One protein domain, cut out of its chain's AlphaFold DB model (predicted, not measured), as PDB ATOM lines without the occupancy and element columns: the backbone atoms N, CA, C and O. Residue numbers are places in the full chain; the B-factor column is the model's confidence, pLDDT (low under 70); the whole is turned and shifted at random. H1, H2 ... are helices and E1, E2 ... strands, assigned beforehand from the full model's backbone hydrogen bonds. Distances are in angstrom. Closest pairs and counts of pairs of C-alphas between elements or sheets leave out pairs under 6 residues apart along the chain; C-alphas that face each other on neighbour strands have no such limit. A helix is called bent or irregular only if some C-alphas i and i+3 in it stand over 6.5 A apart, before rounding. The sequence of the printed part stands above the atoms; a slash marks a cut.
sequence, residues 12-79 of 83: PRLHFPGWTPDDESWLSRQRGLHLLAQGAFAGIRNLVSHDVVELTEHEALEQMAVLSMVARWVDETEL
ATOM      1  N   PRO A  12      22.244  56.462 -62.048       93.88
ATOM      2  CA  PRO A  12      22.449  55.057 -62.359       93.88
ATOM      3  C   PRO A  12      22.524  54.202 -61.085       93.88
ATOM      4  O   PRO A  12      22.666  54.702 -59.954       93.88
ATOM      5  N   ARG A  13      22.371  52.890 -61.252       94.31
ATOM      6  CA  ARG A  13      22.455  51.899 -60.172       94.31
ATOM      7  C   ARG A  13      23.455  50.813 -60.540       94.31
ATOM      8  O   ARG A  13      23.777  50.633 -61.706       94.31
ATOM      9  N   LEU A  14      23.927  50.116 -59.515       95.62
ATOM     10  CA  LEU A  14      24.682  48.879 -59.667       95.62
ATOM     11  C   LEU A  14      23.782  47.726 -59.235       95.62
ATOM     12  O   LEU A  14      23.389  47.665 -58.063       95.62
ATOM     13  N   HIS A  15      23.412  46.874 -60.187       95.31
ATOM     14  CA  HIS A  15      22.472  45.765 -60.015       95.31
ATOM     15  C   HIS A  15      23.150  44.441 -60.337       95.31
ATOM     16  O   HIS A  15      23.941  44.366 -61.272       95.31
ATOM     17  N   PHE A  16      22.829  43.384 -59.591       95.50
ATOM     18  CA  PHE A  16      23.220  42.045 -60.026       95.50
ATOM     19  C   PHE A  16      22.554  41.709 -61.376       95.50
ATOM     20  O   PHE A  16      21.394  42.090 -61.580       95.50
ATOM     21  N   PRO A  17      23.235  40.964 -62.266       92.88
ATOM     22  CA  PRO A  17      22.671  40.499 -63.526       92.88
ATOM     23  C   PRO A  17      21.369  39.718 -63.331       92.88
ATOM     24  O   PRO A  17      21.121  39.138 -62.271       92.88
ATOM     25  N   GLY A  18      20.549  39.668 -64.381       85.88
ATOM     26  CA  GLY A  18      19.284  38.929 -64.352       85.88
ATOM     27  C   GLY A  18      18.193  39.607 -63.522       85.88
ATOM     28  O   GLY A  18      17.294  38.930 -63.030       85.88
ATOM     29  N   TRP A  19      18.264  40.934 -63.359       81.00
ATOM     30  CA  TRP A  19      17.230  41.698 -62.672       81.00
ATOM     31  C   TRP A  19      15.850  41.432 -63.271       81.00
ATOM     32  O   TRP A  19      15.582  41.735 -64.436       81.00
ATOM     33  N   THR A  20      14.952  40.933 -62.431       77.25
ATOM     34  CA  THR A  20      13.519  40.934 -62.695       77.25
ATOM     35  C   THR A  20      12.808  41.489 -61.458       77.25
ATOM     36  O   THR A  20      13.176  41.131 -60.337       77.25
ATOM     37  N   PRO A  21      11.823  42.397 -61.610       70.62
ATOM     38  CA  PRO A  21      11.128  43.005 -60.470       70.62
ATOM     39  C   PRO A  21      10.462  42.003 -59.518       70.62
ATOM     40  O   PRO A  21      10.248  42.340 -58.357       70.62
ATOM     41  N   ASP A  22      10.156  40.804 -60.015       83.69
ATOM     42  CA  ASP A  22       9.352  39.793 -59.330       83.69
ATOM     43  C   ASP A  22      10.194  38.626 -58.764       83.69
ATOM     44  O   ASP A  22       9.643  37.716 -58.149       83.69
ATOM     45  N   ASP A  23      11.523  38.634 -58.936       91.50
ATOM     46  CA  ASP A  23      12.412  37.615 -58.362       91.50
ATOM     47  C   ASP A  23      12.829  37.987 -56.931       91.50
ATOM     48  O   ASP A  23      13.706  38.824 -56.686       91.50
ATOM     49  N   GLU A  24      12.206  37.325 -55.954       92.19
ATOM     50  CA  GLU A  24      12.492  37.507 -54.528       92.19
ATOM     51  C   GLU A  24      13.931  37.136 -54.140       92.19
ATOM     52  O   GLU A  24      14.496  37.740 -53.219       92.19
ATOM     53  N   SER A  25      14.552  36.180 -54.839       91.94
ATOM     54  CA  SER A  25      15.938  35.773 -54.581       91.94
ATOM     55  C   SER A  25      16.897  36.870 -55.024       91.94
ATOM     56  O   SER A  25      17.792  37.262 -54.266       91.94
ATOM     57  N   TRP A  26      16.666  37.432 -56.214       94.06
ATOM     58  CA  TRP A  26      17.408  38.595 -56.694       94.06
ATOM     59  C   TRP A  26      17.222  39.794 -55.757       94.06
ATOM     60  O   TRP A  26      18.208  40.402 -55.332       94.06
ATOM     61  N   LEU A  27      15.979  40.102 -55.362       93.12
ATOM     62  CA  LEU A  27      15.671  41.217 -54.458       93.12
ATOM     63  C   LEU A  27      16.382  41.072 -53.113       93.12
ATOM     64  O   LEU A  27      16.942  42.044 -52.600       93.12
ATOM     65  N   SER A  28      16.383  39.865 -52.552       94.06
ATOM     66  CA  SER A  28      17.063  39.562 -51.292       94.06
ATOM     67  C   SER A  28      18.571  39.766 -51.414       94.06
ATOM     68  O   SER A  28      19.169  40.432 -50.567       94.06
ATOM     69  N   ARG A  29      19.182  39.282 -52.502       94.50
ATOM     70  CA  ARG A  29      20.616  39.457 -52.769       94.50
ATOM     71  C   ARG A  29      20.986  40.929 -52.964       94.50
ATOM     72  O   ARG A  29      21.933  41.410 -52.343       94.50
ATOM     73  N   GLN A  30      20.215  41.668 -53.761       95.75
ATOM     74  CA  GLN A  30      20.437  43.092 -54.013       95.75
ATOM     75  C   GLN A  30      20.320  43.918 -52.723       95.75
ATOM     76  O   GLN A  30      21.170  44.764 -52.440       95.75
ATOM     77  N   ARG A  31      19.290  43.658 -51.904       95.19
ATOM     78  CA  ARG A  31      19.132  44.300 -50.588       95.19
ATOM     79  C   ARG A  31      20.271  43.932 -49.640       95.19
ATOM     80  O   ARG A  31      20.746  44.808 -48.922       95.19
ATOM     81  N   GLY A  32      20.730  42.683 -49.666       96.19
ATOM     82  CA  GLY A  32      21.880  42.220 -48.891       96.19
ATOM     83  C   GLY A  32      23.138  43.035 -49.189       96.19
ATOM     84  O   GLY A  32      23.726  43.598 -48.266       96.19
ATOM     85  N   LEU A  33      23.492  43.193 -50.470       96.81
ATOM     86  CA  LEU A  33      24.603  44.058 -50.887       96.81
ATOM     87  C   LEU A  33      24.402  45.502 -50.414       96.81
ATOM     88  O   LEU A  33      25.318  46.112 -49.867       96.81
ATOM     89  N   HIS A  34      23.197  46.049 -50.584       96.56
ATOM     90  CA  HIS A  34      22.906  47.418 -50.175       96.56
ATOM     91  C   HIS A  34      23.139  47.662 -48.681       96.56
ATOM     92  O   HIS A  34      23.779  48.653 -48.321       96.56
ATOM     93  N   LEU A  35      22.634  46.771 -47.827       96.56
ATOM     94  CA  LEU A  35      22.747  46.882 -46.375       96.56
ATOM     95  C   LEU A  35      24.177  46.615 -45.900       96.56
ATOM     96  O   LEU A  35      24.693  47.380 -45.086       96.56
ATOM     97  N   LEU A  36      24.836  45.585 -46.440       95.94
ATOM     98  CA  LEU A  36      26.212  45.252 -46.076       95.94
ATOM     99  C   LEU A  36      27.170  46.390 -46.436       95.94
ATOM    100  O   LEU A  36      27.962  46.808 -45.597       95.94
ATOM    101  N   ALA A  37      27.061  46.943 -47.649       95.12
ATOM    102  CA  ALA A  37      27.899  48.058 -48.074       95.12
ATOM    103  C   ALA A  37      27.672  49.300 -47.200       95.12
ATOM    104  O   ALA A  37      28.635  49.923 -46.764       95.12
ATOM    105  N   GLN A  38      26.416  49.647 -46.891       94.12
ATOM    106  CA  GLN A  38      26.127  50.768 -45.991       94.12
ATOM    107  C   GLN A  38      26.732  50.565 -44.600       94.12
ATOM    108  O   GLN A  38      27.397  51.467 -44.095       94.12
ATOM    109  N   GLY A  39      26.534  49.386 -44.003       93.19
ATOM    110  CA  GLY A  39      27.082  49.058 -42.689       93.19
ATOM    111  C   GLY A  39      28.610  49.089 -42.673       93.19
ATOM    112  O   GLY A  39      29.200  49.701 -41.786       93.19
ATOM    113  N   ALA A  40      29.255  48.513 -43.691       92.56
ATOM    114  CA  ALA A  40      30.707  48.523 -43.828       92.56
ATOM    115  C   ALA A  40      31.256  49.955 -43.949       92.56
ATOM    116  O   ALA A  40      32.163  50.334 -43.212       92.56
ATOM    117  N   PHE A  41      30.680  50.796 -44.814       88.31
ATOM    118  CA  PHE A  41      31.131  52.183 -44.959       88.31
ATOM    119  C   PHE A  41      30.868  53.033 -43.709       88.31
ATOM    120  O   PHE A  41      31.707  53.859 -43.352       88.31
ATOM    121  N   ALA A  42      29.729  52.844 -43.041       88.56
ATOM    122  CA  ALA A  42      29.370  53.624 -41.861       88.56
ATOM    123  C   ALA A  42      30.130  53.193 -40.600       88.56
ATOM    124  O   ALA A  42      30.437  54.046 -39.773       88.56
ATOM    125  N   GLY A  43      30.410  51.896 -40.447       84.88
ATOM    126  CA  GLY A  43      31.054  51.328 -39.264       84.88
ATOM    127  C   GLY A  43      32.568  51.220 -39.405       84.88
ATOM    128  O   GLY A  43      33.300  51.772 -38.598       84.88
ATOM    129  N   ILE A  44      33.055  50.556 -40.454       82.25
ATOM    130  CA  ILE A  44      34.482  50.219 -40.590       82.25
ATOM    131  C   ILE A  44      35.295  51.459 -40.969       82.25
ATOM    132  O   ILE A  44      36.258  51.821 -40.299       82.25
ATOM    133  N   ARG A  45      34.876  52.169 -42.024       69.44
ATOM    134  CA  ARG A  45      35.640  53.318 -42.537       69.44
ATOM    135  C   ARG A  45      35.613  54.527 -41.589       69.44
ATOM    136  O   ARG A  45      36.585  55.279 -41.545       69.44
ATOM    137  N   ASN A  46      34.530  54.721 -40.832       60.72
ATOM    138  CA  ASN A  46      34.418  55.851 -39.903       60.72
ATOM    139  C   ASN A  46      35.176  55.630 -38.588       60.72
ATOM    140  O   ASN A  46      35.731  56.596 -38.073       60.72
ATOM    141  N   LEU A  47      35.247  54.397 -38.068       57.44
ATOM    142  CA  LEU A  47      35.961  54.112 -36.814       57.44
ATOM    143  C   LEU A  47      37.466  54.385 -36.928       57.44
ATOM    144  O   LEU A  47      38.040  54.991 -36.032       57.44
ATOM    145  N   VAL A  48      38.084  54.042 -38.060       58.00
ATOM    146  CA  VAL A  48      39.522  54.281 -38.298       58.00
ATOM    147  C   VAL A  48      39.842  55.769 -38.537       58.00
ATOM    148  O   VAL A  48      40.989  56.188 -38.422       58.00
ATOM    149  N   SER A  49      38.843  56.591 -38.877       59.94
ATOM    150  CA  SER A  49      39.070  57.984 -39.291       59.94
ATOM    151  C   SER A  49      39.062  59.001 -38.141       59.94
ATOM    152  O   SER A  49      39.517  60.122 -38.358       59.94
ATOM    153  N   HIS A  50      38.521  58.667 -36.962       60.91
ATOM    154  CA  HIS A  50      38.273  59.660 -35.900       60.91
ATOM    155  C   HIS A  50      39.026  59.424 -34.587       60.91
ATOM    156  O   HIS A  50      39.271  60.389 -33.877       60.91
ATOM    157  N   ASP A  51      39.490  58.206 -34.325       55.19
ATOM    158  CA  ASP A  51      40.460  57.898 -33.278       55.19
ATOM    159  C   ASP A  51      41.386  56.825 -33.849       55.19
ATOM    160  O   ASP A  51      40.914  55.870 -34.466       55.19
ATOM    161  N   VAL A  52      42.703  56.991 -33.707       59.09
ATOM    162  CA  VAL A  52      43.696  56.008 -34.173       59.09
ATOM    163  C   VAL A  52      43.638  54.803 -33.231       59.09
ATOM    164  O   VAL A  52      44.506  54.605 -32.388       59.09
ATOM    165  N   VAL A  53      42.550  54.042 -33.309       68.25
ATOM    166  CA  VAL A  53      42.420  52.755 -32.640       68.25
ATOM    167  C   VAL A  53      43.313  51.800 -33.411       68.25
ATOM    168  O   VAL A  53      43.038  51.462 -34.563       68.25
ATOM    169  N   GLU A  54      44.424  51.421 -32.790       76.75
ATOM    170  CA  GLU A  54      45.300  50.390 -33.319       76.75
ATOM    171  C   GLU A  54      44.545  49.060 -33.259       76.75
ATOM    172  O   GLU A  54      44.338  48.491 -32.187       76.75
ATOM    173  N   LEU A  55      44.053  48.622 -34.418       84.75
ATOM    174  CA  LEU A  55      43.378  47.340 -34.544       84.75
ATOM    175  C   LEU A  55      44.387  46.228 -34.281       84.75
ATOM    176  O   LEU A  55      45.497  46.238 -34.820       84.75
ATOM    177  N   THR A  56      43.976  45.228 -33.513       90.31
ATOM    178  CA  THR A  56      44.700  43.961 -33.497       90.31
ATOM    179  C   THR A  56      44.675  43.337 -34.893       90.31
ATOM    180  O   THR A  56      43.784  43.603 -35.705       90.31
ATOM    181  N   GLU A  57      45.632  42.454 -35.181       91.00
ATOM    182  CA  GLU A  57      45.663  41.725 -36.454       91.00
ATOM    183  C   GLU A  57      44.334  41.005 -36.733       91.00
ATOM    184  O   GLU A  57      43.838  41.025 -37.857       91.00
ATOM    185  N   HIS A  58      43.718  40.423 -35.702       95.38
ATOM    186  CA  HIS A  58      42.446  39.722 -35.839       95.38
ATOM    187  C   HIS A  58      41.308  40.660 -36.259       95.38
ATOM    188  O   HIS A  58      40.633  40.391 -37.250       95.38
ATOM    189  N   GLU A  59      41.149  41.795 -35.576       91.19
ATOM    190  CA  GLU A  59      40.122  42.794 -35.904       91.19
ATOM    191  C   GLU A  59      40.340  43.388 -37.304       91.19
ATOM    192  O   GLU A  59      39.387  43.607 -38.055       91.19
ATOM    193  N   ALA A  60      41.599  43.614 -37.694       89.44
ATOM    194  CA  ALA A  60      41.936  44.082 -39.033       89.44
ATOM    195  C   ALA A  60      41.546  43.054 -40.111       89.44
ATOM    196  O   ALA A  60      40.970  43.422 -41.139       89.44
ATOM    197  N   LEU A  61      41.810  41.765 -39.870       94.44
ATOM    198  CA  LEU A  61      41.416  40.680 -40.773       94.44
ATOM    199  C   LEU A  61      39.892  40.564 -40.897       94.44
ATOM    200  O   LEU A  61      39.389  40.388 -42.008       94.44
ATOM    201  N   GLU A  62      39.147  40.706 -39.799       94.56
ATOM    202  CA  GLU A  62      37.679  40.698 -39.809       94.56
ATOM    203  C   GLU A  62      37.111  41.842 -40.656       94.56
ATOM    204  O   GLU A  62      36.281  41.621 -41.546       94.56
ATOM    205  N   GLN A  63      37.595  43.067 -40.435       92.62
ATOM    206  CA  GLN A  63      37.162  44.235 -41.203       92.62
ATOM    207  C   GLN A  63      37.508  44.089 -42.690       92.62
ATOM    208  O   GLN A  63      36.674  44.367 -43.558       92.62
ATOM    209  N   MET A  64      38.710  43.596 -43.000       93.31
ATOM    210  CA  MET A  64      39.135  43.340 -44.373       93.31
ATOM    211  C   MET A  64      38.283  42.257 -45.045       93.31
ATOM    212  O   MET A  64      37.949  42.403 -46.218       93.31
ATOM    213  N   ALA A  65      37.883  41.203 -44.330       95.94
ATOM    214  CA  ALA A  65      37.003  40.168 -44.869       95.94
ATOM    215  C   ALA A  65      35.627  40.731 -45.259       95.94
ATOM    216  O   ALA A  65      35.121  40.427 -46.343       95.94
ATOM    217  N   VAL A  66      35.046  41.606 -44.429       95.81
ATOM    218  CA  VAL A  66      33.781  42.291 -44.747       95.81
ATOM    219  C   VAL A  66      33.936  43.183 -45.981       95.81
ATOM    220  O   VAL A  66      33.117  43.110 -46.899       95.81
ATOM    221  N   LEU A  67      34.997  43.993 -46.041       94.56
ATOM    222  CA  LEU A  67      35.268  44.865 -47.191       94.56
ATOM    223  C   LEU A  67      35.530  44.066 -48.475       94.56
ATOM    224  O   LEU A  67      35.033  44.434 -49.537       94.56
ATOM    225  N   SER A  68      36.251  42.950 -48.373       96.50
ATOM    226  CA  SER A  68      36.514  42.026 -49.479       96.50
ATOM    227  C   SER A  68      35.220  41.417 -50.025       96.50
ATOM    228  O   SER A  68      35.017  41.379 -51.238       96.50
ATOM    229  N   MET A  69      34.292  41.023 -49.145       96.94
ATOM    230  CA  MET A  69      32.978  40.531 -49.566       96.94
ATOM    231  C   MET A  69      32.185  41.600 -50.327       96.94
ATOM    232  O   MET A  69      31.611  41.308 -51.375       96.94
ATOM    233  N   VAL A  70      32.181  42.845 -49.833       96.31
ATOM    234  CA  VAL A  70      31.526  43.962 -50.531       96.31
ATOM    235  C   VAL A  70      32.158  44.174 -51.903       96.31
ATOM    236  O   VAL A  70      31.424  44.229 -52.883       96.31
ATOM    237  N   ALA A  71      33.490  44.241 -51.996       96.31
ATOM    238  CA  ALA A  71      34.193  44.424 -53.265       96.31
ATOM    239  C   ALA A  71      33.824  43.335 -54.282       96.31
ATOM    240  O   ALA A  71      33.404  43.646 -55.393       96.31
ATOM    241  N   ARG A  72      33.854  42.066 -53.862       97.44
ATOM    242  CA  ARG A  72      33.477  40.932 -54.712       97.44
ATOM    243  C   ARG A  72      32.045  41.049 -55.240       97.44
ATOM    244  O   ARG A  72      31.792  40.785 -56.407       97.44
ATOM    245  N   TRP A  73      31.093  41.428 -54.391       97.06
ATOM    246  CA  TRP A  73      29.704  41.602 -54.822       97.06
ATOM    247  C   TRP A  73      29.507  42.808 -55.733       97.06
ATOM    248  O   TRP A  73      28.642  42.761 -56.598       97.06
ATOM    249  N   VAL A  74      30.294  43.871 -55.562       96.06
ATOM    250  CA  VAL A  74      30.293  45.011 -56.484       96.06
ATOM    251  C   VAL A  74      30.814  44.594 -57.859       96.06
ATOM    252  O   VAL A  74      30.187  44.940 -58.856       96.06
ATOM    253  N   ASP A  75      31.882  43.799 -57.929       97.06
ATOM    254  CA  ASP A  75      32.426  43.294 -59.201       97.06
ATOM    255  C   ASP A  75      31.437  42.391 -59.956       97.06
ATOM    256  O   ASP A  75      31.464  42.299 -61.180       97.06
ATOM    257  N   GLU A  76      30.535  41.733 -59.228       96.62
ATOM    258  CA  GLU A  76      29.457  40.915 -59.785       96.62
ATOM    259  C   GLU A  76      28.247  41.747 -60.266       96.62
ATOM    260  O   GLU A  76      27.278  41.162 -60.749       96.62
ATOM    261  N   THR A  77      28.253  43.078 -60.111       96.56
ATOM    262  CA  THR A  77      27.148  43.965 -60.519       96.56
ATOM    263  C   THR A  77      27.426  44.697 -61.828       96.56
ATOM    264  O   THR A  77      28.568  44.946 -62.202       96.56
ATOM    265  N   GLU A  78      26.358  45.099 -62.511       95.62
ATOM    266  CA  GLU A  78      26.396  45.854 -63.759       95.62
ATOM    267  C   GLU A  78      25.808  47.258 -63.562       95.62
ATOM    268  O   GLU A  78      24.880  47.468 -62.769       95.62
ATOM    269  N   LEU A  79      26.351  48.234 -64.298       94.62
ATOM    270  CA  LEU A  79      25.803  49.587 -64.346       94.62
ATOM    271  C   LEU A  79      24.492  49.579 -65.134       94.62
ATOM    272  O   LEU A  79      24.477  49.258 -66.318       94.62
TER     273      LEU A  79
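Overview. This is residues 12 to 79 of the 83 residues of the protein "Hypoth_Ymh domain-containing protein" of Nocardioides sp. Root1257 (UniProt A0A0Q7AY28). This is a loose helical hairpin: the long helix H1 and the shorter H2 run opposite ways, packed together along part of their length and splayed at the end where residues 51 to 56 join them. Beside the other end of H2, the short strand E1 and the last printed residues, 78 to 79, lie side by side, and residues 20 to 25 stick out at that end. The printed part has 68 residues with one named strand and two named helices, in the order E1, H1, H2, and its class is mostly helix. It is loose, with a radius of gyration of the C-alphas of 14.6 A, and its outline is a rod spanning 45 by 20 by 19 A.

Along the chain. Find C-alpha 24 at (12.492, 37.507, -54.528); from there H1, residues 24 to 50, runs 38.8 A to C-alpha 50 at (38.273, 59.660, -35.900). H1 is neither bent nor irregular, but only just: C-alphas 42 and 45 are 6.3 A apart. Next look at H2, residues 57 to 75, which covers 26.4 A and ends at C-alpha 75 at (32.426, 43.294, -59.201). Go back to residues 13 to 15 for E1, three residues and 6.1 A long.

Arrangement. Begin at Ala 37 of H1 and Val 70 of H2, the closest C-alphas of the two helices, 6.0 A apart. H1 and H2 touch there and form a helical hairpin, running opposite ways at a steep tilt of 42 degrees. H1 touches H2 with residues 33 to 44 alone. Every O i to N i+4 pair of H2 is within hydrogen-bond range, while in H1 18 of 23 are. Now turn to E1, which pairs with no named strand; its residues 14 to 15 make a short antiparallel pairing with residues 78 to 79. The closest C-alphas of E1 and H1 are those of His 15 and Gln 30, 6.9 A apart. Those of E1 and H2 are Leu 14 and Val 74, at 7.5 A.

Size, cuts and confidence. Look at Asp 22 and Glu 54 for the two C-alphas farthest apart, 45.6 A, while those of Pro 12 and Leu 79, the first and last printed, are 6.7 A apart. Residues 20 to 25 stand free, and so do residues 46 to 54, of which 46 to 50 belong to H1. The printed part has no cut, and the links from E1 to H1, with 8 residues, and from H1 to H2, with 6, are both short. In the B-factor column you will find pLDDT under 70 at residues 45 to 53, while the mean of the printed part is 88.2.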